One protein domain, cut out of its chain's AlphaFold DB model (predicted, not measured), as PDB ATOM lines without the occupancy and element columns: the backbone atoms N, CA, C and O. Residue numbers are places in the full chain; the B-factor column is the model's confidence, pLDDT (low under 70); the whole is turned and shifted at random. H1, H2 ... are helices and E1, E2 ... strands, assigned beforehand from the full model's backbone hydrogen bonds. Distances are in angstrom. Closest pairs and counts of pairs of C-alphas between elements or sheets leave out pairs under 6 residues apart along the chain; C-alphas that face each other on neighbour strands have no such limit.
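AT A GLANCE: This is residues 41 to 193 and 249 to 278 of the 286 residues of the protein "ApbA_C domain-containing protein" of Puccinia graminis f. sp. tritici (UniProt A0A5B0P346). What shape does the model show? H2 runs through the middle of a helical body, with H4, H5, H6 and H7 packed around it and short H3 near one end of H5. Clear of these helices, the long H1 packs on a tiny sheet of E1 and E2, and residues 99 to 104 stick out. What is it made of? The printed part has 183 residues, mostly helix, with seven named helices and two parallel named strands in the order E1, H1, E2, H2, H3, H4, H5, H6, H7. It is only just compact, close to loose, with a radius of gyration of the C-alphas of 18.8 A and spans of 58 by 45 by 34 A.

HOW THE PARTS SIT: How do the first elements stand? E1, residues 41 to 43, and E2, residues 107 to 110, are parallel neighbours at 33 degrees, with N 42 and O 108 within hydrogen-bond range at 2.9 A. With H1, residues 79 to 102, they form a strand-helix-strand unit, two parallel neighbour strands with a helix between, its crossover right-handed; the closest C-alphas of H1 and E2, Thr 101 and Ala 107, are 6.5 A apart. Which helices touch the hub? H2, residues 114 to 134, touches H4, residues 147 to 167, opposite ways at a steep tilt of 36 degrees, only just past shallow, the closest C-alphas being Ala 126 and Val 154, 5.3 A. With residues 119 to 123 alone it touches H5, residues 178 to 191, the same way at a steep tilt of 48 degrees, closest at C-alphas 119 and 179, 6.7 A. It only just touches H3, residues 138 to 141, with 3 pairs of C-alphas within 8 A, closest at C-alphas 131 and 138, 6.6 A. What of the last two? H2 touches H6, residues 250 to 256, with its residues 128 to 133 alone, the same way at a shallow tilt of 24 degrees, closest at C-alphas 132 and 252, 4.3 A. It touches H7, residues 263 to 276, with its residues 121 to 125 alone, opposite ways at a steep tilt of 62 degrees, closest at C-alphas 125 and 267, 5.8 A. What else shows? H4 and H5 form a helical hairpin, closest at C-alphas 158 and 180, 6.3 A, while H1 touches no helix. Every O i to N i+4 pair is within hydrogen-bond range in H1, H5 and H6, against 15 of 17 in H2 and in H4 and 8 of 10 in H7; H3 is too short for such a pair.

IN THESE COORDINATES: Where are the ends? E1 begins at C-alpha 41, (201.058, 163.305, 123.248), and H7 ends at C-alpha 276, (182.453, 156.007, 104.241). How long are the elements, from first to last C-alpha? H1 measures 34.7 A, H4 30.0 A, H2 29.1 A, H5 19.8 A and H7 18.5 A.

THE WHOLE: How is it linked? Residues 44 to 78 make the long link from E1 to H1, and residues 194 to 248 are cut out, with C-alphas 193 and 249 16.7 A apart. How large and how sure is it? The two C-alphas farthest apart, those of Asp 73 and Asp 145, are 59.6 A apart. Mean pLDDT of the printed part is 90.4, with residues 51 to 53, 55 to 65 and 192 to 193 under 70.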
ATOM      1  N   VAL A  41     202.355 163.678 122.677       95.12
ATOM      2  CA  VAL A  41     201.058 163.305 123.248       95.12
ATOM      3  C   VAL A  41     200.909 161.798 123.103       95.12
ATOM      4  O   VAL A  41     200.976 161.274 121.991       95.12
ATOM      5  N   ILE A  42     200.724 161.103 124.220       96.06
ATOM      6  CA  ILE A  42     200.383 159.678 124.253       96.06
ATOM      7  C   ILE A  42     198.963 159.516 124.777       96.06
ATOM      8  O   ILE A  42     198.476 160.350 125.534       96.06
ATOM      9  N   GLY A  43     198.276 158.454 124.381       95.19
ATOM     10  CA  GLY A  43     196.904 158.247 124.813       95.19
ATOM     11  C   GLY A  43     196.380 156.874 124.453       95.19
ATOM     12  O   GLY A  43     196.949 156.199 123.591       95.19
ATOM     13  N   LEU A  44     195.271 156.478 125.078       93.00
ATOM     14  CA  LEU A  44     194.599 155.244 124.691       93.00
ATOM     15  C   LEU A  44     193.962 155.403 123.312       93.00
ATOM     16  O   LEU A  44     193.367 156.435 122.976       93.00
ATOM     17  N   TYR A  45     194.087 154.349 122.516       90.81
ATOM     18  CA  TYR A  45     193.443 154.233 121.221       90.81
ATOM     19  C   TYR A  45     192.285 153.244 121.329       90.81
ATOM     20  O   TYR A  45     192.493 152.043 121.476       90.81
ATOM     21  N   GLU A  46     191.066 153.769 121.248       86.81
ATOM     22  CA  GLU A  46     189.822 152.994 121.355       86.81
ATOM     23  C   GLU A  46     189.084 152.879 120.013       86.81
ATOM     24  O   GLU A  46     187.922 152.483 119.967       86.81
ATOM     25  N   GLY A  47     189.787 153.162 118.913       84.38
ATOM     26  CA  GLY A  47     189.244 153.120 117.558       84.38
ATOM     27  C   GLY A  47     188.921 154.514 117.046       84.38
ATOM     28  O   GLY A  47     189.149 155.519 117.726       84.38
ATOM     29  N   GLU A  48     188.461 154.595 115.803       83.12
ATOM     30  CA  GLU A  48     188.051 155.859 115.188       83.12
ATOM     31  C   GLU A  48     186.587 156.167 115.438       83.12
ATOM     32  O   GLU A  48     185.754 155.269 115.497       83.12
ATOM     33  N   GLY A  49     186.289 157.459 115.514       81.31
ATOM     34  CA  GLY A  49     184.997 157.990 115.904       81.31
ATOM     35  C   GLY A  49     184.832 158.107 117.412       81.31
ATOM     36  O   GLY A  49     185.750 157.836 118.188       81.31
ATOM     37  N   PHE A  50     183.649 158.556 117.807       75.12
ATOM     38  CA  PHE A  50     183.261 158.694 119.202       75.12
ATOM     39  C   PHE A  50     181.884 158.059 119.388       75.12
ATOM     40  O   PHE A  50     180.959 158.365 118.634       75.12
ATOM     41  N   ALA A  51     181.756 157.173 120.374       68.50
ATOM     42  CA  ALA A  51     180.489 156.566 120.760       68.50
ATOM     43  C   ALA A  51     180.228 156.830 122.239       68.50
ATOM     44  O   ALA A  51     181.113 156.659 123.075       68.50
ATOM     45  N   GLU A  52     179.001 157.229 122.568       65.06
ATOM     46  CA  GLU A  52     178.593 157.409 123.964       65.06
ATOM     47  C   GLU A  52     178.469 156.065 124.688       65.06
ATOM     48  O   GLU A  52     178.715 155.988 125.892       65.06
ATOM     49  N   ASN A  53     178.140 154.998 123.951       69.31
ATOM     50  CA  ASN A  53     178.047 153.647 124.476       69.31
ATOM     51  C   ASN A  53     178.763 152.633 123.571       69.31
ATOM     52  O   ASN A  53     178.235 152.205 122.550       69.31
ATOM     53  N   HIS A  54     179.959 152.212 123.980       70.88
ATOM     54  CA  HIS A  54     180.738 151.196 123.265       70.88
ATOM     55  C   HIS A  54     180.188 149.768 123.412       70.88
ATOM     56  O   HIS A  54     180.546 148.899 122.611       70.88
ATOM     57  N   ASP A  55     179.327 149.518 124.404       69.06
ATOM     58  CA  ASP A  55     178.701 148.209 124.602       69.06
ATOM     59  C   ASP A  55     177.522 147.989 123.640       69.06
ATOM     60  O   ASP A  55     177.157 146.845 123.370       69.06
ATOM     61  N   ASP A  56     176.952 149.066 123.086       69.69
ATOM     62  CA  ASP A  56     175.868 148.998 122.108       69.69
ATOM     63  C   ASP A  56     176.429 148.731 120.694       69.69
ATOM     64  O   ASP A  56     177.138 149.579 120.141       69.69
ATOM     65  N   PRO A  57     176.143 147.563 120.084       64.88
ATOM     66  CA  PRO A  57     176.616 147.233 118.744       64.88
ATOM     67  C   PRO A  57     176.085 148.172 117.654       64.88
ATOM     68  O   PRO A  57     176.787 148.365 116.659       64.88
ATOM     69  N   ASP A  58     174.920 148.796 117.849       63.28
ATOM     70  CA  ASP A  58     174.296 149.695 116.872       63.28
ATOM     71  C   ASP A  58     174.849 151.131 116.950       63.28
ATOM     72  O   ASP A  58     174.680 151.917 116.016       63.28
ATOM     73  N   GLN A  59     175.557 151.477 118.034       62.19
ATOM     74  CA  GLN A  59     176.209 152.784 118.224       62.19
ATOM     75  C   GLN A  59     177.716 152.756 117.949       62.19
ATOM     76  O   GLN A  59     178.409 153.757 118.157       62.19
ATOM     77  N   ARG A  60     178.253 151.628 117.468       59.41
ATOM     78  CA  ARG A  60     179.685 151.513 117.177       59.41
ATOM     79  C   ARG A  60     180.073 152.434 116.019       59.41
ATOM     80  O   ARG A  60     179.408 152.441 114.980       59.41
ATOM     81  N   PRO A  61     181.175 153.188 116.140       57.31
ATOM     82  CA  PRO A  61     181.643 154.004 115.038       57.31
ATOM     83  C   PRO A  61     182.155 153.106 113.900       57.31
ATOM     84  O   PRO A  61     182.585 151.972 114.111       57.31
ATOM     85  N   CYS A  62     182.108 153.615 112.668       53.03
ATOM     86  CA  CYS A  62     182.321 152.816 111.455       53.03
ATOM     87  C   CYS A  62     183.714 152.165 111.342       53.03
ATOM     88  O   CYS A  62     183.869 151.249 110.546       53.03
ATOM     89  N   ASN A  63     184.689 152.591 112.154       60.22
ATOM     90  CA  ASN A  63     186.065 152.085 112.190       60.22
ATOM     91  C   ASN A  63     186.491 151.734 113.636       60.22
ATOM     92  O   ASN A  63     187.536 152.161 114.133       60.22
ATOM     93  N   TRP A  64     185.659 150.954 114.331       60.28
ATOM     94  CA  TRP A  64     185.882 150.536 115.723       60.28
ATOM     95  C   TRP A  64     186.940 149.435 115.902       60.28
ATOM     96  O   TRP A  64     187.175 149.015 117.033       60.28
ATOM     97  N   TYR A  65     187.571 148.938 114.830       58.53
ATOM     98  CA  TYR A  65     188.547 147.859 114.963       58.53
ATOM     99  C   TYR A  65     189.754 148.319 115.789       58.53
ATOM    100  O   TYR A  65     190.565 149.143 115.357       58.53
ATOM    101  N   VAL A  66     189.867 147.750 116.986       74.38
ATOM    102  CA  VAL A  66     191.014 147.904 117.873       74.38
ATOM    103  C   VAL A  66     191.419 146.521 118.320       74.38
ATOM    104  O   VAL A  66     190.805 145.956 119.217       74.38
ATOM    105  N   GLU A  67     192.482 146.002 117.720       76.75
ATOM    106  CA  GLU A  67     193.049 144.698 118.069       76.75
ATOM    107  C   GLU A  67     193.297 144.561 119.582       76.75
ATOM    108  O   GLU A  67     193.001 143.535 120.182       76.75
ATOM    109  N   GLY A  68     193.738 145.641 120.237       80.50
ATOM    110  CA  GLY A  68     193.962 145.680 121.684       80.50
ATOM    111  C   GLY A  68     192.703 145.622 122.562       80.50
ATOM    112  O   GLY A  68     192.846 145.530 123.781       80.50
ATOM    113  N   LEU A  69     191.500 145.687 121.987       87.69
ATOM    114  CA  LEU A  69     190.211 145.587 122.684       87.69
ATOM    115  C   LEU A  69     189.377 144.391 122.194       87.69
ATOM    116  O   LEU A  69     188.153 144.395 122.345       87.69
ATOM    117  N   LEU A  70     190.026 143.382 121.613       87.06
ATOM    118  CA  LEU A  70     189.404 142.105 121.270       87.06
ATOM    119  C   LEU A  70     189.739 141.031 122.316       87.06
ATOM    120  O   LEU A  70     190.787 141.088 122.963       87.06
ATOM    121  N   ASP A  71     188.830 140.076 122.481       86.00
ATOM    122  CA  ASP A  71     189.044 138.829 123.216       86.00
ATOM    123  C   ASP A  71     189.839 137.822 122.355       86.00
ATOM    124  O   ASP A  71     190.088 138.058 121.168       86.00
ATOM    125  N   GLU A  72     190.249 136.690 122.932       87.81
ATOM    126  CA  GLU A  72     191.065 135.666 122.256       87.81
ATOM    127  C   GLU A  72     190.390 135.071 121.010       87.81
ATOM    128  O   GLU A  72     191.068 134.636 120.077       87.81
ATOM    129  N   ASP A  73     189.058 135.070 120.969       88.94
ATOM    130  CA  ASP A  73     188.261 134.611 119.830       88.94
ATOM    131  C   ASP A  73     188.021 135.700 118.763       88.94
ATOM    132  O   ASP A  73     187.356 135.453 117.754       88.94
ATOM    133  N   GLY A  74     188.580 136.899 118.962       84.00
ATOM    134  CA  GLY A  74     188.447 138.051 118.073       84.00
ATOM    135  C   GLY A  74     187.164 138.861 118.274       84.00
ATOM    136  O   GLY A  74     186.918 139.804 117.516       84.00
ATOM    137  N   THR A  75     186.332 138.529 119.266       85.19
ATOM    138  CA  THR A  75     185.138 139.320 119.597       85.19
ATOM    139  C   THR A  75     185.501 140.580 120.383       85.19
ATOM    140  O   THR A  75     186.548 140.667 121.012       85.19
ATOM    141  N   ALA A  76     184.656 141.612 120.328       84.31
ATOM    142  CA  ALA A  76     184.916 142.859 121.045       84.31
ATOM    143  C   ALA A  76     184.774 142.671 122.561       84.31
ATOM    144  O   ALA A  76     183.735 142.190 123.019       84.31
ATOM    145  N   LEU A  77     185.748 143.148 123.338       87.75
ATOM    146  CA  LEU A  77     185.596 143.250 124.787       87.75
ATOM    147  C   LEU A  77     184.488 144.255 125.125       87.75
ATOM    148  O   LEU A  77     184.488 145.385 124.632       87.75
ATOM    149  N   ILE A  78     183.587 143.859 126.024       86.31
ATOM    150  CA  ILE A  78     182.468 144.678 126.512       86.31
ATOM    151  C   ILE A  78     182.431 144.715 128.045       86.31
ATOM    152  O   ILE A  78     183.050 143.883 128.721       86.31
ATOM    153  N   GLY A  79     181.716 145.691 128.605       88.94
ATOM    154  CA  GLY A  79     181.447 145.802 130.038       88.94
ATOM    155  C   GLY A  79     182.702 145.738 130.918       88.94
ATOM    156  O   GLY A  79     183.674 146.476 130.725       88.94
ATOM    157  N   ALA A  80     182.686 144.852 131.920       92.81
ATOM    158  CA  ALA A  80     183.761 144.746 132.909       92.81
ATOM    159  C   ALA A  80     185.116 144.360 132.289       92.81
ATOM    160  O   ALA A  80     186.135 144.930 132.674       92.81
ATOM    161  N   ALA A  81     185.130 143.458 131.301       91.44
ATOM    162  CA  ALA A  81     186.365 143.020 130.647       91.44
ATOM    163  C   ALA A  81     187.022 144.165 129.860       91.44
ATOM    164  O   ALA A  81     188.227 144.400 129.977       91.44
ATOM    165  N   ARG A  82     186.214 144.951 129.131       91.12
ATOM    166  CA  ARG A  82     186.674 146.176 128.456       91.12
ATOM    167  C   ARG A  82     187.235 147.185 129.454       91.12
ATOM    168  O   ARG A  82     188.316 147.731 129.247       91.12
ATOM    169  N   THR A  83     186.510 147.405 130.548       92.12
ATOM    170  CA  THR A  83     186.887 148.359 131.601       92.12
ATOM    171  C   THR A  83     188.220 147.975 132.244       92.12
ATOM    172  O   THR A  83     189.099 148.823 132.393       92.12
ATOM    173  N   GLU A  84     188.417 146.695 132.569       95.06
ATOM    174  CA  GLU A  84     189.679 146.206 133.128       95.06
ATOM    175  C   GLU A  84     190.840 146.374 132.138       95.06
ATOM    176  O   GLU A  84     191.926 146.828 132.516       95.06
ATOM    177  N   LYS A  85     190.611 146.066 130.854       93.44
ATOM    178  CA  LYS A  85     191.619 146.227 129.800       93.44
ATOM    179  C   LYS A  85     192.053 147.685 129.643       93.44
ATOM    180  O   LYS A  85     193.254 147.950 129.588       93.44
ATOM    181  N   LEU A  86     191.107 148.623 129.631       92.81
ATOM    182  CA  LEU A  86     191.402 150.057 129.568       92.81
ATOM    183  C   LEU A  86     192.123 150.548 130.819       92.81
ATOM    184  O   LEU A  86     193.097 151.285 130.703       92.81
ATOM    185  N   GLN A  87     191.716 150.100 132.009       95.75
ATOM    186  CA  GLN A  87     192.408 150.459 133.246       95.75
ATOM    187  C   GLN A  87     193.867 149.986 133.236       95.75
ATOM    188  O   GLN A  87     194.761 150.716 133.664       95.75
ATOM    189  N   ARG A  88     194.124 148.781 132.715       95.94
ATOM    190  CA  ARG A  88     195.484 148.271 132.530       95.94
ATOM    191  C   ARG A  88     196.275 149.130 131.546       95.94
ATOM    192  O   ARG A  88     197.382 149.539 131.879       95.94
ATOM    193  N   GLY A  89     195.683 149.465 130.398       95.25
ATOM    194  CA  GLY A  89     196.288 150.360 129.410       95.25
ATOM    195  C   GLY A  89     196.623 151.737 129.986       95.25
ATOM    196  O   GLY A  89     197.711 152.251 129.746       95.25
ATOM    197  N   THR A  90     195.748 152.308 130.819       96.50
ATOM    198  CA  THR A  90     196.009 153.568 131.535       96.50
ATOM    199  C   THR A  90     197.232 153.456 132.442       96.50
ATOM    200  O   THR A  90     198.083 154.343 132.438       96.50
ATOM    201  N   ASN A  91     197.356 152.360 133.193       97.31
ATOM    202  CA  ASN A  91     198.493 152.146 134.089       97.31
ATOM    203  C   ASN A  91     199.811 151.981 133.307       97.31
ATOM    204  O   ASN A  91     200.835 152.538 133.698       97.31
ATOM    205  N   GLU A  92     199.785 151.242 132.197       96.19
ATOM    206  CA  GLU A  92     200.941 151.051 131.309       96.19
ATOM    207  C   GLU A  92     201.356 152.360 130.625       96.19
ATOM    208  O   GLU A  92     202.542 152.686 130.566       96.19
ATOM    209  N   MET A  93     200.382 153.148 130.165       96.62
ATOM    210  CA  MET A  93     200.608 154.476 129.599       96.62
ATOM    211  C   MET A  93     201.233 155.425 130.625       96.62
ATOM    212  O   MET A  93     202.156 156.161 130.279       96.62
ATOM    213  N   GLN A  94     200.772 155.398 131.879       97.44
ATOM    214  CA  GLN A  94     201.350 156.216 132.944       97.44
ATOM    215  C   GLN A  94     202.795 155.805 133.242       97.44
ATOM    216  O   GLN A  94     203.668 156.663 133.330       97.44
ATOM    217  N   LEU A  95     203.077 154.501 133.310       97.25
ATOM    218  CA  LEU A  95     204.445 154.007 133.463       97.25
ATOM    219  C   LEU A  95     205.342 154.473 132.306       97.25
ATOM    220  O   LEU A  95     206.473 154.904 132.530       97.25
ATOM    221  N   PHE A  96     204.844 154.411 131.069       96.88
ATOM    222  CA  PHE A  96     205.576 154.910 129.909       96.88
ATOM    223  C   PHE A  96     205.834 156.418 130.010       96.88
ATOM    224  O   PHE A  96     206.969 156.840 129.792       96.88
ATOM    225  N   LEU A  97     204.825 157.213 130.398       96.56
ATOM    226  CA  LEU A  97     204.955 158.654 130.628       96.56
ATOM    227  C   LEU A  97     206.057 158.966 131.648       96.56
ATOM    228  O   LEU A  97     206.891 159.841 131.405       96.56
ATOM    229  N   ASP A  98     206.084 158.236 132.762       96.12
ATOM    230  CA  ASP A  98     207.070 158.427 133.824       96.12
ATOM    231  C   ASP A  98     208.492 158.162 133.306       96.12
ATOM    232  O   ASP A  98     209.405 158.954 133.546       96.12
ATOM    233  N   VAL A  99     208.677 157.089 132.528       95.75
ATOM    234  CA  VAL A  99     209.976 156.719 131.944       95.75
ATOM    235  C   VAL A  99     210.461 157.764 130.938       95.75
ATOM    236  O   VAL A  99     211.606 158.213 131.029       95.75
ATOM    237  N   ILE A 100     209.620 158.183 129.987       92.12
ATOM    238  CA  ILE A 100     210.034 159.157 128.962       92.12
ATOM    239  C   ILE A 100     210.292 160.541 129.566       92.12
ATOM    240  O   ILE A 100     211.218 161.236 129.140       92.12
ATOM    241  N   THR A 101     209.524 160.923 130.589       91.62
ATOM    242  CA  THR A 101     209.688 162.205 131.282       91.62
ATOM    243  C   THR A 101     210.949 162.194 132.138       91.62
ATOM    244  O   THR A 101     211.703 163.167 132.122       91.62
ATOM    245  N   ALA A 102     211.257 161.078 132.810       90.38
ATOM    246  CA  ALA A 102     212.537 160.894 133.499       90.38
ATOM    247  C   ALA A 102     213.735 160.961 132.534       90.38
ATOM    248  O   ALA A 102     214.813 161.416 132.916       90.38
ATOM    249  N   GLY A 103     213.535 160.567 131.272       88.94
ATOM    250  CA  GLY A 103     214.492 160.750 130.178       88.94
ATOM    251  C   GLY A 103     214.589 162.181 129.628       88.94
ATOM    252  O   GLY A 103     215.387 162.422 128.724       88.94
ATOM    253  N   GLY A 104     213.802 163.132 130.141       86.75
ATOM    254  CA  GLY A 104     213.812 164.537 129.729       86.75
ATOM    255  C   GLY A 104     212.878 164.882 128.562       86.75
ATOM    256  O   GLY A 104     212.987 165.977 128.013       86.75
ATOM    257  N   CYS A 105     211.974 163.985 128.155       87.75
ATOM    258  CA  CYS A 105     210.963 164.280 127.135       87.75
ATOM    259  C   CYS A 105     209.837 165.155 127.710       87.75
ATOM    260  O   CYS A 105     209.330 164.882 128.798       87.75
ATOM    261  N   LYS A 106     209.395 166.177 126.964       90.75
ATOM    262  CA  LYS A 106     208.133 166.873 127.249       90.75
ATOM    263  C   LYS A 106     206.970 166.056 126.689       90.75
ATOM    264  O   LYS A 106     206.713 166.091 125.485       90.75
ATOM    265  N   ALA A 107     206.267 165.345 127.564       92.81
ATOM    266  CA  ALA A 107     205.154 164.495 127.173       92.81
ATOM    267  C   ALA A 107     203.906 164.701 128.038       92.81
ATOM    268  O   ALA A 107     203.994 165.132 129.186       92.81
ATOM    269  N   GLU A 108     202.741 164.384 127.479       94.31
ATOM    270  CA  GLU A 108     201.472 164.314 128.203       94.31
ATOM    271  C   GLU A 108     200.728 163.020 127.867       94.31
ATOM    272  O   GLU A 108     200.822 162.527 126.742       94.31
ATOM    273  N   ALA A 109     199.955 162.513 128.826       96.00
ATOM    274  CA  ALA A 109     199.038 161.402 128.619       96.00
ATOM    275  C   ALA A 109     197.590 161.898 128.560       96.00
ATOM    276  O   ALA A 109     197.158 162.674 129.414       96.00
ATOM    277  N   VAL A 110     196.831 161.411 127.581       95.12
ATOM    278  CA  VAL A 110     195.399 161.686 127.422       95.12
ATOM    279  C   VAL A 110     194.594 160.391 127.448       95.12
ATOM    280  O   VAL A 110     195.033 159.354 126.957       95.12
ATOM    281  N   GLY A 111     193.380 160.442 127.996       91.50
ATOM    282  CA  GLY A 111     192.501 159.269 128.045       91.50
ATOM    283  C   GLY A 111     192.084 158.774 126.658       91.50
ATOM    284  O   GLY A 111     191.906 157.581 126.471       91.50
ATOM    285  N   HIS A 112     191.991 159.673 125.674       90.06
ATOM    286  CA  HIS A 112     191.607 159.341 124.307       90.06
ATOM    287  C   HIS A 112     192.480 160.103 123.307       90.06
ATOM    288  O   HIS A 112     192.451 161.331 123.253       90.06
ATOM    289  N   ILE A 113     193.273 159.381 122.510       94.06
ATOM    290  CA  ILE A 113     194.308 159.990 121.657       94.06
ATOM    291  C   ILE A 113     193.770 160.632 120.372       94.06
ATOM    292  O   ILE A 113     194.455 161.434 119.737       94.06
ATOM    293  N   GLN A 114     192.559 160.275 119.942       93.19
ATOM    294  CA  GLN A 114     192.088 160.626 118.602       93.19
ATOM    295  C   GLN A 114     191.911 162.126 118.354       93.19
ATOM    296  O   GLN A 114     192.316 162.567 117.279       93.19
ATOM    297  N   PRO A 115     191.388 162.941 119.289       93.94
ATOM    298  CA  PRO A 115     191.311 164.379 119.067       93.94
ATOM    299  C   PRO A 115     192.683 165.013 118.832       93.94
ATOM    300  O   PRO A 115     192.849 165.798 117.901       93.94
ATOM    301  N   ALA A 116     193.698 164.593 119.594       94.75
ATOM    302  CA  ALA A 116     195.072 165.038 119.379       94.75
ATOM    303  C   ALA A 116     195.616 164.588 118.009       94.75
ATOM    304  O   ALA A 116     196.300 165.360 117.334       94.75
ATOM    305  N   ARG A 117     195.274 163.374 117.551       95.25
ATOM    306  CA  ARG A 117     195.623 162.905 116.197       95.25
ATOM    307  C   ARG A 117     194.947 163.734 115.108       95.25
ATOM    308  O   ARG A 117     195.623 164.088 114.148       95.25
ATOM    309  N   TRP A 118     193.670 164.086 115.257       96.44
ATOM    310  CA  TRP A 118     192.966 164.973 114.325       96.44
ATOM    311  C   TRP A 118     193.597 166.362 114.274       96.44
ATOM    312  O   TRP A 118     193.914 166.833 113.184       96.44
ATOM    313  N   ALA A 119     193.863 166.977 115.429       94.69
ATOM    314  CA  ALA A 119     194.523 168.281 115.512       94.69
ATOM    315  C   ALA A 119     195.907 168.262 114.839       94.69
ATOM    316  O   ALA A 119     196.245 169.144 114.047       94.69
ATOM    317  N   LYS A 120     196.701 167.209 115.076       94.94
ATOM    318  CA  LYS A 120     197.988 167.024 114.398       94.94
ATOM    319  C   LYS A 120     197.816 166.809 112.895       94.94
ATOM    320  O   LYS A 120     198.586 167.359 112.110       94.94
ATOM    321  N   ASN A 121     196.818 166.031 112.484       97.06
ATOM    322  CA  ASN A 121     196.579 165.778 111.073       97.06
ATOM    323  C   ASN A 121     196.088 167.035 110.345       97.06
ATOM    324  O   ASN A 121     196.424 167.190 109.186       97.06
ATOM    325  N   MET A 122     195.386 167.969 110.995       96.75
ATOM    326  CA  MET A 122     195.017 169.261 110.391       96.75
ATOM    327  C   MET A 122     196.245 170.063 109.939       96.75
ATOM    328  O   MET A 122     196.252 170.624 108.843       96.75
ATOM    329  N   VAL A 123     197.326 170.043 110.726       95.06
ATOM    330  CA  VAL A 123     198.616 170.628 110.323       95.06
ATOM    331  C   VAL A 123     199.143 169.963 109.055       95.06
ATOM    332  O   VAL A 123     199.540 170.635 108.104       95.06
ATOM    333  N   ASN A 124     199.174 168.633 109.040       96.31
ATOM    334  CA  ASN A 124     199.752 167.884 107.936       96.31
ATOM    335  C   ASN A 124     198.884 167.985 106.670       96.31
ATOM    336  O   ASN A 124     199.380 168.338 105.604       96.31
ATOM    337  N   GLY A 125     197.584 167.750 106.807       96.62
ATOM    338  CA  GLY A 125     196.612 167.752 105.727       96.62
ATOM    339  C   GLY A 125     196.450 169.110 105.052       96.62
ATOM    340  O   GLY A 125     196.273 169.149 103.838       96.62
ATOM    341  N   ALA A 126     196.587 170.218 105.791       96.81
ATOM    342  CA  ALA A 126     196.533 171.557 105.210       96.81
ATOM    343  C   ALA A 126     197.932 172.126 104.920       96.81
ATOM    344  O   ALA A 126     198.343 172.215 103.762       96.81
ATOM    345  N   PHE A 127     198.693 172.497 105.954       95.62
ATOM    346  CA  PHE A 127     199.963 173.209 105.782       95.62
ATOM    347  C   PHE A 127     201.031 172.373 105.075       95.62
ATOM    348  O   PHE A 127     201.647 172.853 104.125       95.62
ATOM    349  N   SER A 128     201.262 171.130 105.515       95.62
ATOM    350  CA  SER A 128     202.301 170.287 104.902       95.62
ATOM    351  C   SER A 128     201.977 169.983 103.440       95.62
ATOM    352  O   SER A 128     202.847 170.138 102.580       95.62
ATOM    353  N   THR A 129     200.724 169.646 103.136       96.00
ATOM    354  CA  THR A 129     200.242 169.424 101.766       96.00
ATOM    355  C   THR A 129     200.443 170.653 100.886       96.00
ATOM    356  O   THR A 129     201.103 170.561  99.851       96.00
ATOM    357  N   MET A 130     199.948 171.824 101.299       95.56
ATOM    358  CA  MET A 130     200.024 173.032 100.470       95.56
ATOM    359  C   MET A 130     201.463 173.512 100.269       95.56
ATOM    360  O   MET A 130     201.829 173.850  99.147       95.56
ATOM    361  N   CYS A 131     202.309 173.456 101.303       96.06
ATOM    362  CA  CYS A 131     203.743 173.732 101.173       96.06
ATOM    363  C   CYS A 131     204.445 172.758 100.221       96.06
ATOM    364  O   CYS A 131     205.344 173.158  99.478       96.06
ATOM    365  N   THR A 132     204.048 171.482 100.233       96.31
ATOM    366  CA  THR A 132     204.584 170.467  99.317       96.31
ATOM    367  C   THR A 132     204.198 170.794  97.877       96.31
ATOM    368  O   THR A 132     205.075 170.871  97.019       96.31
ATOM    369  N   LEU A 133     202.917 171.082  97.619       95.31
ATOM    370  CA  LEU A 133     202.414 171.448  96.290       95.31
ATOM    371  C   LEU A 133     203.047 172.742  95.762       95.31
ATOM    372  O   LEU A 133     203.443 172.814  94.599       95.31
ATOM    373  N   SER A 134     203.191 173.757  96.614       95.31
ATOM    374  CA  SER A 134     203.756 175.055  96.230       95.31
ATOM    375  C   SER A 134     205.284 175.085  96.237       95.31
ATOM    376  O   SER A 134     205.874 176.091  95.845       95.31
ATOM    377  N   ARG A 135     205.939 174.023  96.731       95.69
ATOM    378  CA  ARG A 135     207.390 173.963  96.989       95.69
ATOM    379  C   ARG A 135     207.899 175.128  97.845       95.69
ATOM    380  O   ARG A 135     209.023 175.595  97.661       95.69
ATOM    381  N   ALA A 136     207.066 175.610  98.765       94.44
ATOM    382  CA  ALA A 136     207.361 176.766  99.604       94.44
ATOM    383  C   ALA A 136     207.485 176.343 101.065       94.44
ATOM    384  O   ALA A 136     206.719 175.514 101.552       94.44
ATOM    385  N   SER A 137     208.428 176.935 101.790       94.00
ATOM    386  CA  SER A 137     208.487 176.779 103.244       94.00
ATOM    387  C   SER A 137     207.284 177.442 103.926       94.00
ATOM    388  O   SER A 137     206.602 178.275 103.328       94.00
ATOM    389  N   ILE A 138     207.061 177.149 105.211       92.31
ATOM    390  CA  ILE A 138     205.951 177.755 105.966       92.31
ATOM    391  C   ILE A 138     206.064 179.286 106.003       92.31
ATOM    392  O   ILE A 138     205.061 179.974 105.839       92.31
ATOM    393  N   ALA A 139     207.273 179.842 106.140       91.56
ATOM    394  CA  ALA A 139     207.446 181.297 106.165       91.56
ATOM    395  C   ALA A 139     207.166 181.959 104.806       91.56
ATOM    396  O   ALA A 139     206.640 183.065 104.769       91.56
ATOM    397  N   GLN A 140     207.497 181.296 103.692       92.69
ATOM    398  CA  GLN A 140     207.153 181.789 102.354       92.69
ATOM    399  C   GLN A 140     205.643 181.702 102.117       92.69
ATOM    400  O   GLN A 140     205.037 182.650 101.627       92.69
ATOM    401  N   PHE A 141     205.041 180.581 102.512       93.44
ATOM    402  CA  PHE A 141     203.613 180.317 102.377       93.44
ATOM    403  C   PHE A 141     202.743 181.284 103.204       93.44
ATOM    404  O   PHE A 141     201.656 181.672 102.776       93.44
ATOM    405  N   LEU A 142     203.235 181.712 104.370       92.75
ATOM    406  CA  LEU A 142     202.570 182.663 105.270       92.75
ATOM    407  C   LEU A 142     203.079 184.108 105.142       92.75
ATOM    408  O   LEU A 142     202.743 184.951 105.976       92.75
ATOM    409  N   ALA A 143     203.887 184.422 104.126       91.88
ATOM    410  CA  ALA A 143     204.381 185.782 103.939       91.88
ATOM    411  C   ALA A 143     203.216 186.763 103.671       91.88
ATOM    412  O   ALA A 143     202.233 186.372 103.034       91.88
ATOM    413  N   PRO A 144     203.318 188.040 104.098       93.06
ATOM    414  CA  PRO A 144     202.222 189.010 103.996       93.06
ATOM    415  C   PRO A 144     201.603 189.143 102.601       93.06
ATOM    416  O   PRO A 144     200.389 189.282 102.491       93.06
ATOM    417  N   ASP A 145     202.419 189.043 101.549       93.44
ATOM    418  CA  ASP A 145     201.972 189.171 100.157       93.44
ATOM    419  C   ASP A 145     201.092 187.993  99.698       93.44
ATOM    420  O   ASP A 145     200.261 188.153  98.805       93.44
ATOM    421  N   PHE A 146     201.241 186.814 100.312       92.12
ATOM    422  CA  PHE A 146     200.490 185.600  99.963       92.12
ATOM    423  C   PHE A 146     199.393 185.259 100.970       92.12
ATOM    424  O   PHE A 146     198.431 184.578 100.612       92.12
ATOM    425  N   LEU A 147     199.503 185.755 102.206       92.69
ATOM    426  CA  LEU A 147     198.594 185.447 103.308       92.69
ATOM    427  C   LEU A 147     197.095 185.619 102.966       92.69
ATOM    428  O   LEU A 147     196.320 184.741 103.352       92.69
ATOM    429  N   PRO A 148     196.655 186.654 102.209       96.00
ATOM    430  CA  PRO A 148     195.252 186.791 101.803       96.00
ATOM    431  C   PRO A 148     194.723 185.637 100.941       96.00
ATOM    432  O   PRO A 148     193.515 185.422 100.885       96.00
ATOM    433  N   HIS A 149     195.611 184.903 100.267       94.25
ATOM    434  CA  HIS A 149     195.268 183.781  99.396       94.25
ATOM    435  C   HIS A 149     195.489 182.429 100.078       94.25
ATOM    436  O   HIS A 149     194.698 181.506  99.886       94.25
ATOM    437  N   THR A 150     196.546 182.298 100.882       95.44
ATOM    438  CA  THR A 150     196.919 181.022 101.505       95.44
ATOM    439  C   THR A 150     196.108 180.715 102.758       95.44
ATOM    440  O   THR A 150     195.721 179.566 102.973       95.44
ATOM    441  N   LEU A 151     195.796 181.728 103.570       95.50
ATOM    442  CA  LEU A 151     195.098 181.528 104.837       95.50
ATOM    443  C   LEU A 151     193.655 181.011 104.670       95.50
ATOM    444  O   LEU A 151     193.308 180.058 105.373       95.50
ATOM    445  N   PRO A 152     192.821 181.555 103.755       96.62
ATOM    446  CA  PRO A 152     191.487 181.005 103.521       96.62
ATOM    447  C   PRO A 152     191.542 179.545 103.069       96.62
ATOM    448  O   PRO A 152     190.845 178.714 103.641       96.62
ATOM    449  N   ALA A 153     192.439 179.215 102.132       95.81
ATOM    450  CA  ALA A 153     192.592 177.853 101.632       95.81
ATOM    451  C   ALA A 153     192.921 176.867 102.762       95.81
ATOM    452  O   ALA A 153     192.229 175.863 102.916       95.81
ATOM    453  N   VAL A 154     193.918 177.182 103.597       96.62
ATOM    454  CA  VAL A 154     194.287 176.351 104.755       96.62
ATOM    455  C   VAL A 154     193.125 176.183 105.725       96.62
ATOM    456  O   VAL A 154     192.834 175.062 106.150       96.62
ATOM    457  N   ARG A 155     192.457 177.285 106.088       97.81
ATOM    458  CA  ARG A 155     191.351 177.254 107.048       97.81
ATOM    459  C   ARG A 155     190.212 176.382 106.536       97.81
ATOM    460  O   ARG A 155     189.706 175.548 107.279       97.81
ATOM    461  N   GLU A 156     189.828 176.550 105.278       97.25
ATOM    462  CA  GLU A 156     188.727 175.809 104.665       97.25
ATOM    463  C   GLU A 156     189.055 174.316 104.514       97.25
ATOM    464  O   GLU A 156     188.195 173.484 104.790       97.25
ATOM    465  N   THR A 157     190.304 173.956 104.190       97.75
ATOM    466  CA  THR A 157     190.755 172.554 104.204       97.75
ATOM    467  C   THR A 157     190.655 171.939 105.604       97.75
ATOM    468  O   THR A 157     190.133 170.838 105.755       97.75
ATOM    469  N   MET A 158     191.103 172.639 106.653       98.25
ATOM    470  CA  MET A 158     190.987 172.124 108.028       98.25
ATOM    471  C   MET A 158     189.530 172.036 108.501       98.25
ATOM    472  O   MET A 158     189.186 171.118 109.242       98.25
ATOM    473  N   VAL A 159     188.660 172.945 108.051       98.12
ATOM    474  CA  VAL A 159     187.215 172.867 108.310       98.12
ATOM    475  C   VAL A 159     186.593 171.648 107.624       98.12
ATOM    476  O   VAL A 159     185.807 170.957 108.266       98.12
ATOM    477  N   GLU A 160     186.968 171.310 106.385       97.94
ATOM    478  CA  GLU A 160     186.524 170.058 105.745       97.94
ATOM    479  C   GLU A 160     186.958 168.827 106.554       97.94
ATOM    480  O   GLU A 160     186.143 167.946 106.831       97.94
ATOM    481  N   MET A 161     188.211 168.794 107.020       98.19
ATOM    482  CA  MET A 161     188.696 167.726 107.906       98.19
ATOM    483  C   MET A 161     187.880 167.647 109.206       98.19
ATOM    484  O   MET A 161     187.533 166.554 109.654       98.19
ATOM    485  N   LEU A 162     187.535 168.795 109.798       97.88
ATOM    486  CA  LEU A 162     186.677 168.859 110.980       97.88
ATOM    487  C   LEU A 162     185.267 168.333 110.684       97.88
ATOM    488  O   LEU A 162     184.718 167.603 111.505       97.88
ATOM    489  N   CYS A 163     184.684 168.638 109.523       97.44
ATOM    490  CA  CYS A 163     183.390 168.094 109.103       97.44
ATOM    491  C   CYS A 163     183.417 166.562 109.007       97.44
ATOM    492  O   CYS A 163     182.491 165.905 109.486       97.44
ATOM    493  N   VAL A 164     184.496 165.981 108.472       96.19
ATOM    494  CA  VAL A 164     184.691 164.521 108.465       96.19
ATOM    495  C   VAL A 164     184.773 163.980 109.895       96.19
ATOM    496  O   VAL A 164     184.103 163.000 110.224       96.19
ATOM    497  N   ALA A 165     185.520 164.642 110.782       95.12
ATOM    498  CA  ALA A 165     185.579 164.265 112.193       95.12
ATOM    499  C   ALA A 165     184.191 164.338 112.870       95.12
ATOM    500  O   ALA A 165     183.802 163.412 113.585       95.12
ATOM    501  N   ARG A 166     183.386 165.373 112.593       94.56
ATOM    502  CA  ARG A 166     181.998 165.465 113.086       94.56
ATOM    503  C   ARG A 166     181.143 164.294 112.608       94.56
ATOM    504  O   ARG A 166     180.415 163.718 113.411       94.56
ATOM    505  N   ALA A 167     181.272 163.885 111.348       92.38
ATOM    506  CA  ALA A 167     180.543 162.737 110.800       92.38
ATOM    507  C   ALA A 167     180.963 161.386 111.419       92.38
ATOM    508  O   ALA A 167     180.205 160.409 111.383       92.38
ATOM    509  N   LEU A 168     182.159 161.322 112.009       89.81
ATOM    510  CA  LEU A 168     182.642 160.188 112.801       89.81
ATOM    511  C   LEU A 168     182.217 160.254 114.280       89.81
ATOM    512  O   LEU A 168     182.449 159.294 115.010       89.81
ATOM    513  N   GLY A 169     181.578 161.342 114.716       89.81
ATOM    514  CA  GLY A 169     180.993 161.483 116.051       89.81
ATOM    515  C   GLY A 169     181.781 162.358 117.026       89.81
ATOM    516  O   GLY A 169     181.293 162.595 118.126       89.81
ATOM    517  N   TYR A 170     182.959 162.878 116.659       91.69
ATOM    518  CA  TYR A 170     183.716 163.777 117.542       91.69
ATOM    519  C   TYR A 170     182.925 165.064 117.782       91.69
ATOM    520  O   TYR A 170     182.604 165.766 116.821       91.69
ATOM    521  N   ARG A 171     182.626 165.415 119.036       92.25
ATOM    522  CA  ARG A 171     181.817 166.595 119.372       92.25
ATOM    523  C   ARG A 171     182.725 167.769 119.718       92.25
ATOM    524  O   ARG A 171     183.952 167.661 119.735       92.25
ATOM    525  N   GLU A 172     182.097 168.908 119.984       94.69
ATOM    526  CA  GLU A 172     182.797 170.138 120.361       94.69
ATOM    527  C   GLU A 172     183.652 169.963 121.624       94.69
ATOM    528  O   GLU A 172     184.726 170.540 121.724       94.69
ATOM    529  N   ALA A 173     183.201 169.123 122.559       93.00
ATOM    530  CA  ALA A 173     183.909 168.864 123.806       93.00
ATOM    531  C   ALA A 173     185.225 168.096 123.607       93.00
ATOM    532  O   ALA A 173     186.178 168.331 124.345       93.00
ATOM    533  N   GLU A 174     185.286 167.171 122.642       91.75
ATOM    534  CA  GLU A 174     186.492 166.375 122.395       91.75
ATOM    535  C   GLU A 174     187.440 167.044 121.403       91.75
ATOM    536  O   GLU A 174     188.652 167.002 121.591       91.75
ATOM    537  N   LEU A 175     186.900 167.637 120.337       95.12
ATOM    538  CA  LEU A 175     187.662 168.305 119.286       95.12
ATOM    539  C   LEU A 175     186.981 169.639 119.001       95.12
ATOM    540  O   LEU A 175     185.996 169.653 118.274       95.12
ATOM    541  N   SER A 176     187.462 170.733 119.581       97.06
ATOM    542  CA  SER A 176     186.858 172.062 119.413       97.06
ATOM    543  C   SER A 176     187.005 172.575 117.977       97.06
ATOM    544  O   SER A 176     188.008 172.314 117.310       97.06
ATOM    545  N   ALA A 177     186.030 173.342 117.490       97.12
ATOM    546  CA  ALA A 177     186.178 174.075 116.235       97.12
ATOM    547  C   ALA A 177     187.279 175.147 116.323       97.12
ATOM    548  O   ALA A 177     187.909 175.465 115.312       97.12
ATOM    549  N   GLU A 178     187.565 175.649 117.530       97.31
ATOM    550  CA  GLU A 178     188.654 176.598 117.795       97.31
ATOM    551  C   GLU A 178     190.028 176.003 117.462       97.31
ATOM    552  O   GLU A 178     190.933 176.748 117.091       97.31
ATOM    553  N   THR A 179     190.173 174.670 117.473       96.88
ATOM    554  CA  THR A 179     191.421 173.983 117.104       96.88
ATOM    555  C   THR A 179     191.925 174.383 115.714       96.88
ATOM    556  O   THR A 179     193.133 174.462 115.496       96.88
ATOM    557  N   VAL A 180     191.029 174.708 114.775       97.88
ATOM    558  CA  VAL A 180     191.412 175.222 113.448       97.88
ATOM    559  C   VAL A 180     192.171 176.547 113.573       97.88
ATOM    560  O   VAL A 180     193.242 176.722 112.984       97.88
ATOM    561  N   ASP A 181     191.632 177.479 114.354       96.75
ATOM    562  CA  ASP A 181     192.201 178.814 114.530       96.75
ATOM    563  C   ASP A 181     193.436 178.782 115.459       96.75
ATOM    564  O   ASP A 181     194.386 179.549 115.263       96.75
ATOM    565  N   GLU A 182     193.497 177.839 116.404       95.62
ATOM    566  CA  GLU A 182     194.679 177.549 117.226       95.62
ATOM    567  C   GLU A 182     195.852 177.041 116.380       95.62
ATOM    568  O   GLU A 182     196.972 177.545 116.507       95.62
ATOM    569  N   VAL A 183     195.604 176.091 115.471       94.75
ATOM    570  CA  VAL A 183     196.620 175.570 114.544       94.75
ATOM    571  C   VAL A 183     197.151 176.680 113.634       94.75
ATOM    572  O   VAL A 183     198.365 176.807 113.454       94.75
ATOM    573  N   ILE A 184     196.267 177.523 113.097       95.44
ATOM    574  CA  ILE A 184     196.655 178.701 112.306       95.44
ATOM    575  C   ILE A 184     197.538 179.639 113.126       95.44
ATOM    576  O   ILE A 184     198.604 180.055 112.664       95.44
ATOM    577  N   SER A 185     197.109 179.963 114.345       93.56
ATOM    578  CA  SER A 185     197.826 180.876 115.237       93.56
ATOM    579  C   SER A 185     199.216 180.346 115.570       93.56
ATOM    580  O   SER A 185     200.190 181.096 115.502       93.56
ATOM    581  N   LEU A 186     199.326 179.046 115.853       90.25
ATOM    582  CA  LEU A 186     200.592 178.362 116.097       90.25
ATOM    583  C   LEU A 186     201.531 178.468 114.888       90.25
ATOM    584  O   LEU A 186     202.705 178.803 115.044       90.25
ATOM    585  N   MET A 187     201.032 178.227 113.674       91.50
ATOM    586  CA  MET A 187     201.854 178.307 112.460       91.50
ATOM    587  C   MET A 187     202.284 179.737 112.142       91.50
ATOM    588  O   MET A 187     203.442 179.961 111.797       91.50
ATOM    589  N   LEU A 188     201.404 180.724 112.329       90.50
ATOM    590  CA  LEU A 188     201.747 182.137 112.169       90.50
ATOM    591  C   LEU A 188     202.842 182.562 113.151       90.50
ATOM    592  O   LEU A 188     203.846 183.133 112.724       90.50
ATOM    593  N   GLN A 189     202.696 182.231 114.435       87.12
ATOM    594  CA  GLN A 189     203.678 182.565 115.475       87.12
ATOM    595  C   GLN A 189     205.046 181.932 115.209       87.12
ATOM    596  O   GLN A 189     206.068 182.589 115.399       87.12
ATOM    597  N   ASN A 190     205.070 180.689 114.723       82.38
ATOM    598  CA  ASN A 190     206.311 179.976 114.421       82.38
ATOM    599  C   ASN A 190     206.911 180.334 113.048       82.38
ATOM    600  O   ASN A 190     208.094 180.092 112.812       82.38
ATOM    601  N   SER A 191     206.127 180.925 112.142       79.38
ATOM    602  CA  SER A 191     206.603 181.411 110.838       79.38
ATOM    603  C   SER A 191     207.271 182.783 110.916       79.38
ATOM    604  O   SER A 191     208.182 183.082 110.139       79.38
ATOM    605  N   GLN A 192     206.829 183.628 111.853       67.44
ATOM    606  CA  GLN A 192     207.409 184.945 112.047       67.44
ATOM    607  C   GLN A 192     208.737 184.795 112.781       67.44
ATOM    608  O   GLN A 192     208.823 184.240 113.874       67.44
ATOM    609  N   SER A 193     209.804 185.299 112.162       55.66
ATOM    610  CA  SER A 193     211.110 185.370 112.810       55.66
ATOM    611  C   SER A 193     210.945 186.035 114.178       55.66
ATOM    612  O   SER A 193     210.392 187.133 114.249       55.66
ATOM    613  N   PRO A 249     207.929 171.622 106.099       93.69
ATOM    614  CA  PRO A 249     207.225 170.421 106.542       93.69
ATOM    615  C   PRO A 249     207.861 169.137 105.991       93.69
ATOM    616  O   PRO A 249     208.518 169.160 104.948       93.69
ATOM    617  N   SER A 250     207.644 168.009 106.674       95.00
ATOM    618  CA  SER A 250     208.259 166.717 106.330       95.00
ATOM    619  C   SER A 250     207.948 166.273 104.901       95.00
ATOM    620  O   SER A 250     208.874 165.932 104.173       95.00
ATOM    621  N   MET A 251     206.693 166.372 104.454       97.00
ATOM    622  CA  MET A 251     206.306 165.967 103.094       97.00
ATOM    623  C   MET A 251     207.044 166.766 102.007       97.00
ATOM    624  O   MET A 251     207.453 166.195 100.996       97.00
ATOM    625  N   LEU A 252     207.280 168.066 102.230       97.06
ATOM    626  CA  LEU A 252     208.062 168.899 101.314       97.06
ATOM    627  C   LEU A 252     209.523 168.434 101.283       97.06
ATOM    628  O   LEU A 252     210.108 168.312 100.208       97.06
ATOM    629  N   ILE A 253     210.101 168.140 102.449       96.94
ATOM    630  CA  ILE A 253     211.470 167.616 102.551       96.94
ATOM    631  C   ILE A 253     211.592 166.267 101.834       96.94
ATOM    632  O   ILE A 253     212.560 166.054 101.104       96.94
ATOM    633  N   ASP A 254     210.637 165.359 102.024       97.69
ATOM    634  CA  ASP A 254     210.651 164.039 101.396       97.69
ATOM    635  C   ASP A 254     210.506 164.137  99.878       97.69
ATOM    636  O   ASP A 254     211.306 163.539  99.155       97.69
ATOM    637  N   MET A 255     209.600 164.984  99.383       97.31
ATOM    638  CA  MET A 255     209.480 165.267  97.952       97.31
ATOM    639  C   MET A 255     210.782 165.849  97.375       97.31
ATOM    640  O   MET A 255     211.254 165.392  96.335       97.31
ATOM    641  N   GLU A 256     211.398 166.839  98.030       96.94
ATOM    642  CA  GLU A 256     212.676 167.425  97.588       96.94
ATOM    643  C   GLU A 256     213.818 166.401  97.564       96.94
ATOM    644  O   GLU A 256     214.740 166.513  96.756       96.94
ATOM    645  N   ARG A 257     213.750 165.391  98.436       97.38
ATOM    646  CA  ARG A 257     214.720 164.294  98.529       97.38
ATOM    647  C   ARG A 257     214.354 163.078  97.684       97.38
ATOM    648  O   ARG A 257     215.047 162.066  97.786       97.38
ATOM    649  N   ASN A 258     213.305 163.163  96.865       97.12
ATOM    650  CA  ASN A 258     212.802 162.058  96.051       97.12
ATOM    651  C   ASN A 258     212.510 160.792  96.885       97.12
ATOM    652  O   ASN A 258     212.857 159.673  96.502       97.12
ATOM    653  N   ARG A 259     211.920 160.989  98.068       97.81
ATOM    654  CA  ARG A 259     211.440 159.936  98.964       97.81
ATOM    655  C   ARG A 259     209.919 159.817  98.858       97.81
ATOM    656  O   ARG A 259     209.262 160.798  98.505       97.81
ATOM    657  N   PRO A 260     209.345 158.644  99.175       97.44
ATOM    658  CA  PRO A 260     207.900 158.515  99.318       97.44
ATOM    659  C   PRO A 260     207.363 159.528 100.337       97.44
ATOM    660  O   PRO A 260     207.911 159.639 101.430       97.44
ATOM    661  N   ILE A 261     206.305 160.254  99.972       96.75
ATOM    662  CA  ILE A 261     205.599 161.175 100.870       96.75
ATOM    663  C   ILE A 261     204.447 160.454 101.581       96.75
ATOM    664  O   ILE A 261     203.857 159.520 101.040       96.75
ATOM    665  N   GLU A 262     204.080 160.929 102.768       95.19
ATOM    666  CA  GLU A 262     203.019 160.364 103.615       95.19
ATOM    667  C   GLU A 262     201.591 160.724 103.141       95.19
ATOM    668  O   GLU A 262     200.730 161.078 103.940       95.19
ATOM    669  N   LEU A 263     201.307 160.642 101.838       92.94
ATOM    670  CA  LEU A 263     200.014 161.077 101.289       92.94
ATOM    671  C   LEU A 263     198.839 160.218 101.788       92.94
ATOM    672  O   LEU A 263     197.841 160.755 102.265       92.94
ATOM    673  N   GLU A 264     198.976 158.893 101.722       94.62
ATOM    674  CA  GLU A 264     197.938 157.943 102.140       94.62
ATOM    675  C   GLU A 264     197.582 158.038 103.635       94.62
ATOM    676  O   GLU A 264     196.407 158.209 103.950       94.62
ATOM    677  N   PRO A 265     198.533 157.995 104.589       94.25
ATOM    678  CA  PRO A 265     198.185 158.069 106.010       94.25
ATOM    679  C   PRO A 265     197.695 159.454 106.468       94.25
ATOM    680  O   PRO A 265     197.100 159.544 107.541       94.25
ATOM    681  N   ILE A 266     197.937 160.521 105.694       95.50
ATOM    682  CA  ILE A 266     197.530 161.897 106.029       95.50
ATOM    683  C   ILE A 266     196.210 162.254 105.337       95.50
ATOM    684  O   ILE A 266     195.199 162.459 106.010       95.50
ATOM    685  N   ILE A 267     196.221 162.339 104.003       95.50
ATOM    686  CA  ILE A 267     195.080 162.769 103.182       95.50
ATOM    687  C   ILE A 267     194.202 161.575 102.824       95.50
ATOM    688  O   ILE A 267     192.990 161.628 103.028       95.50
ATOM    689  N   GLY A 268     194.810 160.483 102.346       95.19
ATOM    690  CA  GLY A 268     194.086 159.277 101.934       95.19
ATOM    691  C   GLY A 268     193.191 158.735 103.048       95.19
ATOM    692  O   GLY A 268     192.017 158.448 102.817       95.19
ATOM    693  N   ALA A 269     193.695 158.722 104.284       93.31
ATOM    694  CA  ALA A 269     192.939 158.332 105.463       93.31
ATOM    695  C   ALA A 269     191.685 159.205 105.649       93.31
ATOM    696  O   ALA A 269     190.581 158.679 105.804       93.31
ATOM    697  N   VAL A 270     191.813 160.532 105.588       95.44
ATOM    698  CA  VAL A 270     190.663 161.443 105.739       95.44
ATOM    699  C   VAL A 270     189.651 161.233 104.613       95.44
ATOM    700  O   VAL A 270     188.459 161.129 104.895       95.44
ATOM    701  N   LEU A 271     190.110 161.094 103.367       96.00
ATOM    702  CA  LEU A 271     189.249 160.858 102.204       96.00
ATOM    703  C   LEU A 271     188.496 159.527 102.290       96.00
ATOM    704  O   LEU A 271     187.317 159.455 101.950       96.00
ATOM    705  N   GLU A 272     189.141 158.462 102.765       93.00
ATOM    706  CA  GLU A 272     188.488 157.171 103.007       93.00
ATOM    707  C   GLU A 272     187.332 157.312 104.012       93.00
ATOM    708  O   GLU A 272     186.238 156.783 103.799       93.00
ATOM    709  N   ARG A 273     187.547 158.085 105.082       91.75
ATOM    710  CA  ARG A 273     186.535 158.343 106.120       91.75
ATOM    711  C   ARG A 273     185.425 159.269 105.630       91.75
ATOM    712  O   ARG A 273     184.263 159.057 105.962       91.75
ATOM    713  N   ALA A 274     185.759 160.256 104.803       94.56
ATOM    714  CA  ALA A 274     184.777 161.105 104.142       94.56
ATOM    715  C   ALA A 274     183.849 160.267 103.251       94.56
ATOM    716  O   ALA A 274     182.627 160.330 103.389       94.56
ATOM    717  N   LYS A 275     184.427 159.386 102.421       93.31
ATOM    718  CA  LYS A 275     183.686 158.468 101.543       93.31
ATOM    719  C   LYS A 275     182.783 157.517 102.324       93.31
ATOM    720  O   LYS A 275     181.621 157.362 101.955       93.31
ATOM    721  N   SER A 276     183.265 156.923 103.419       89.69
ATOM    722  CA  SER A 276     182.453 156.007 104.241       89.69
ATOM    723  C   SER A 276     181.261 156.692 104.923       89.69
ATOM    724  O   SER A 276     180.289 156.030 105.285       89.69
ATOM    725  N   LYS A 277     181.313 158.022 105.061       90.06
ATOM    726  CA  LYS A 277     180.254 158.861 105.631       90.06
ATOM    727  C   LYS A 277     179.489 159.692 104.599       90.06
ATOM    728  O   LYS A 277     178.627 160.469 104.999       90.06
ATOM    729  N   ALA A 278     179.776 159.522 103.306       94.38
ATOM    730  CA  ALA A 278     179.218 160.330 102.220       94.38
ATOM    731  C   ALA A 278     179.364 161.852 102.452       94.38
ATOM    732  O   ALA A 278     178.459 162.627 102.148       94.38
TER     733      ALA A 278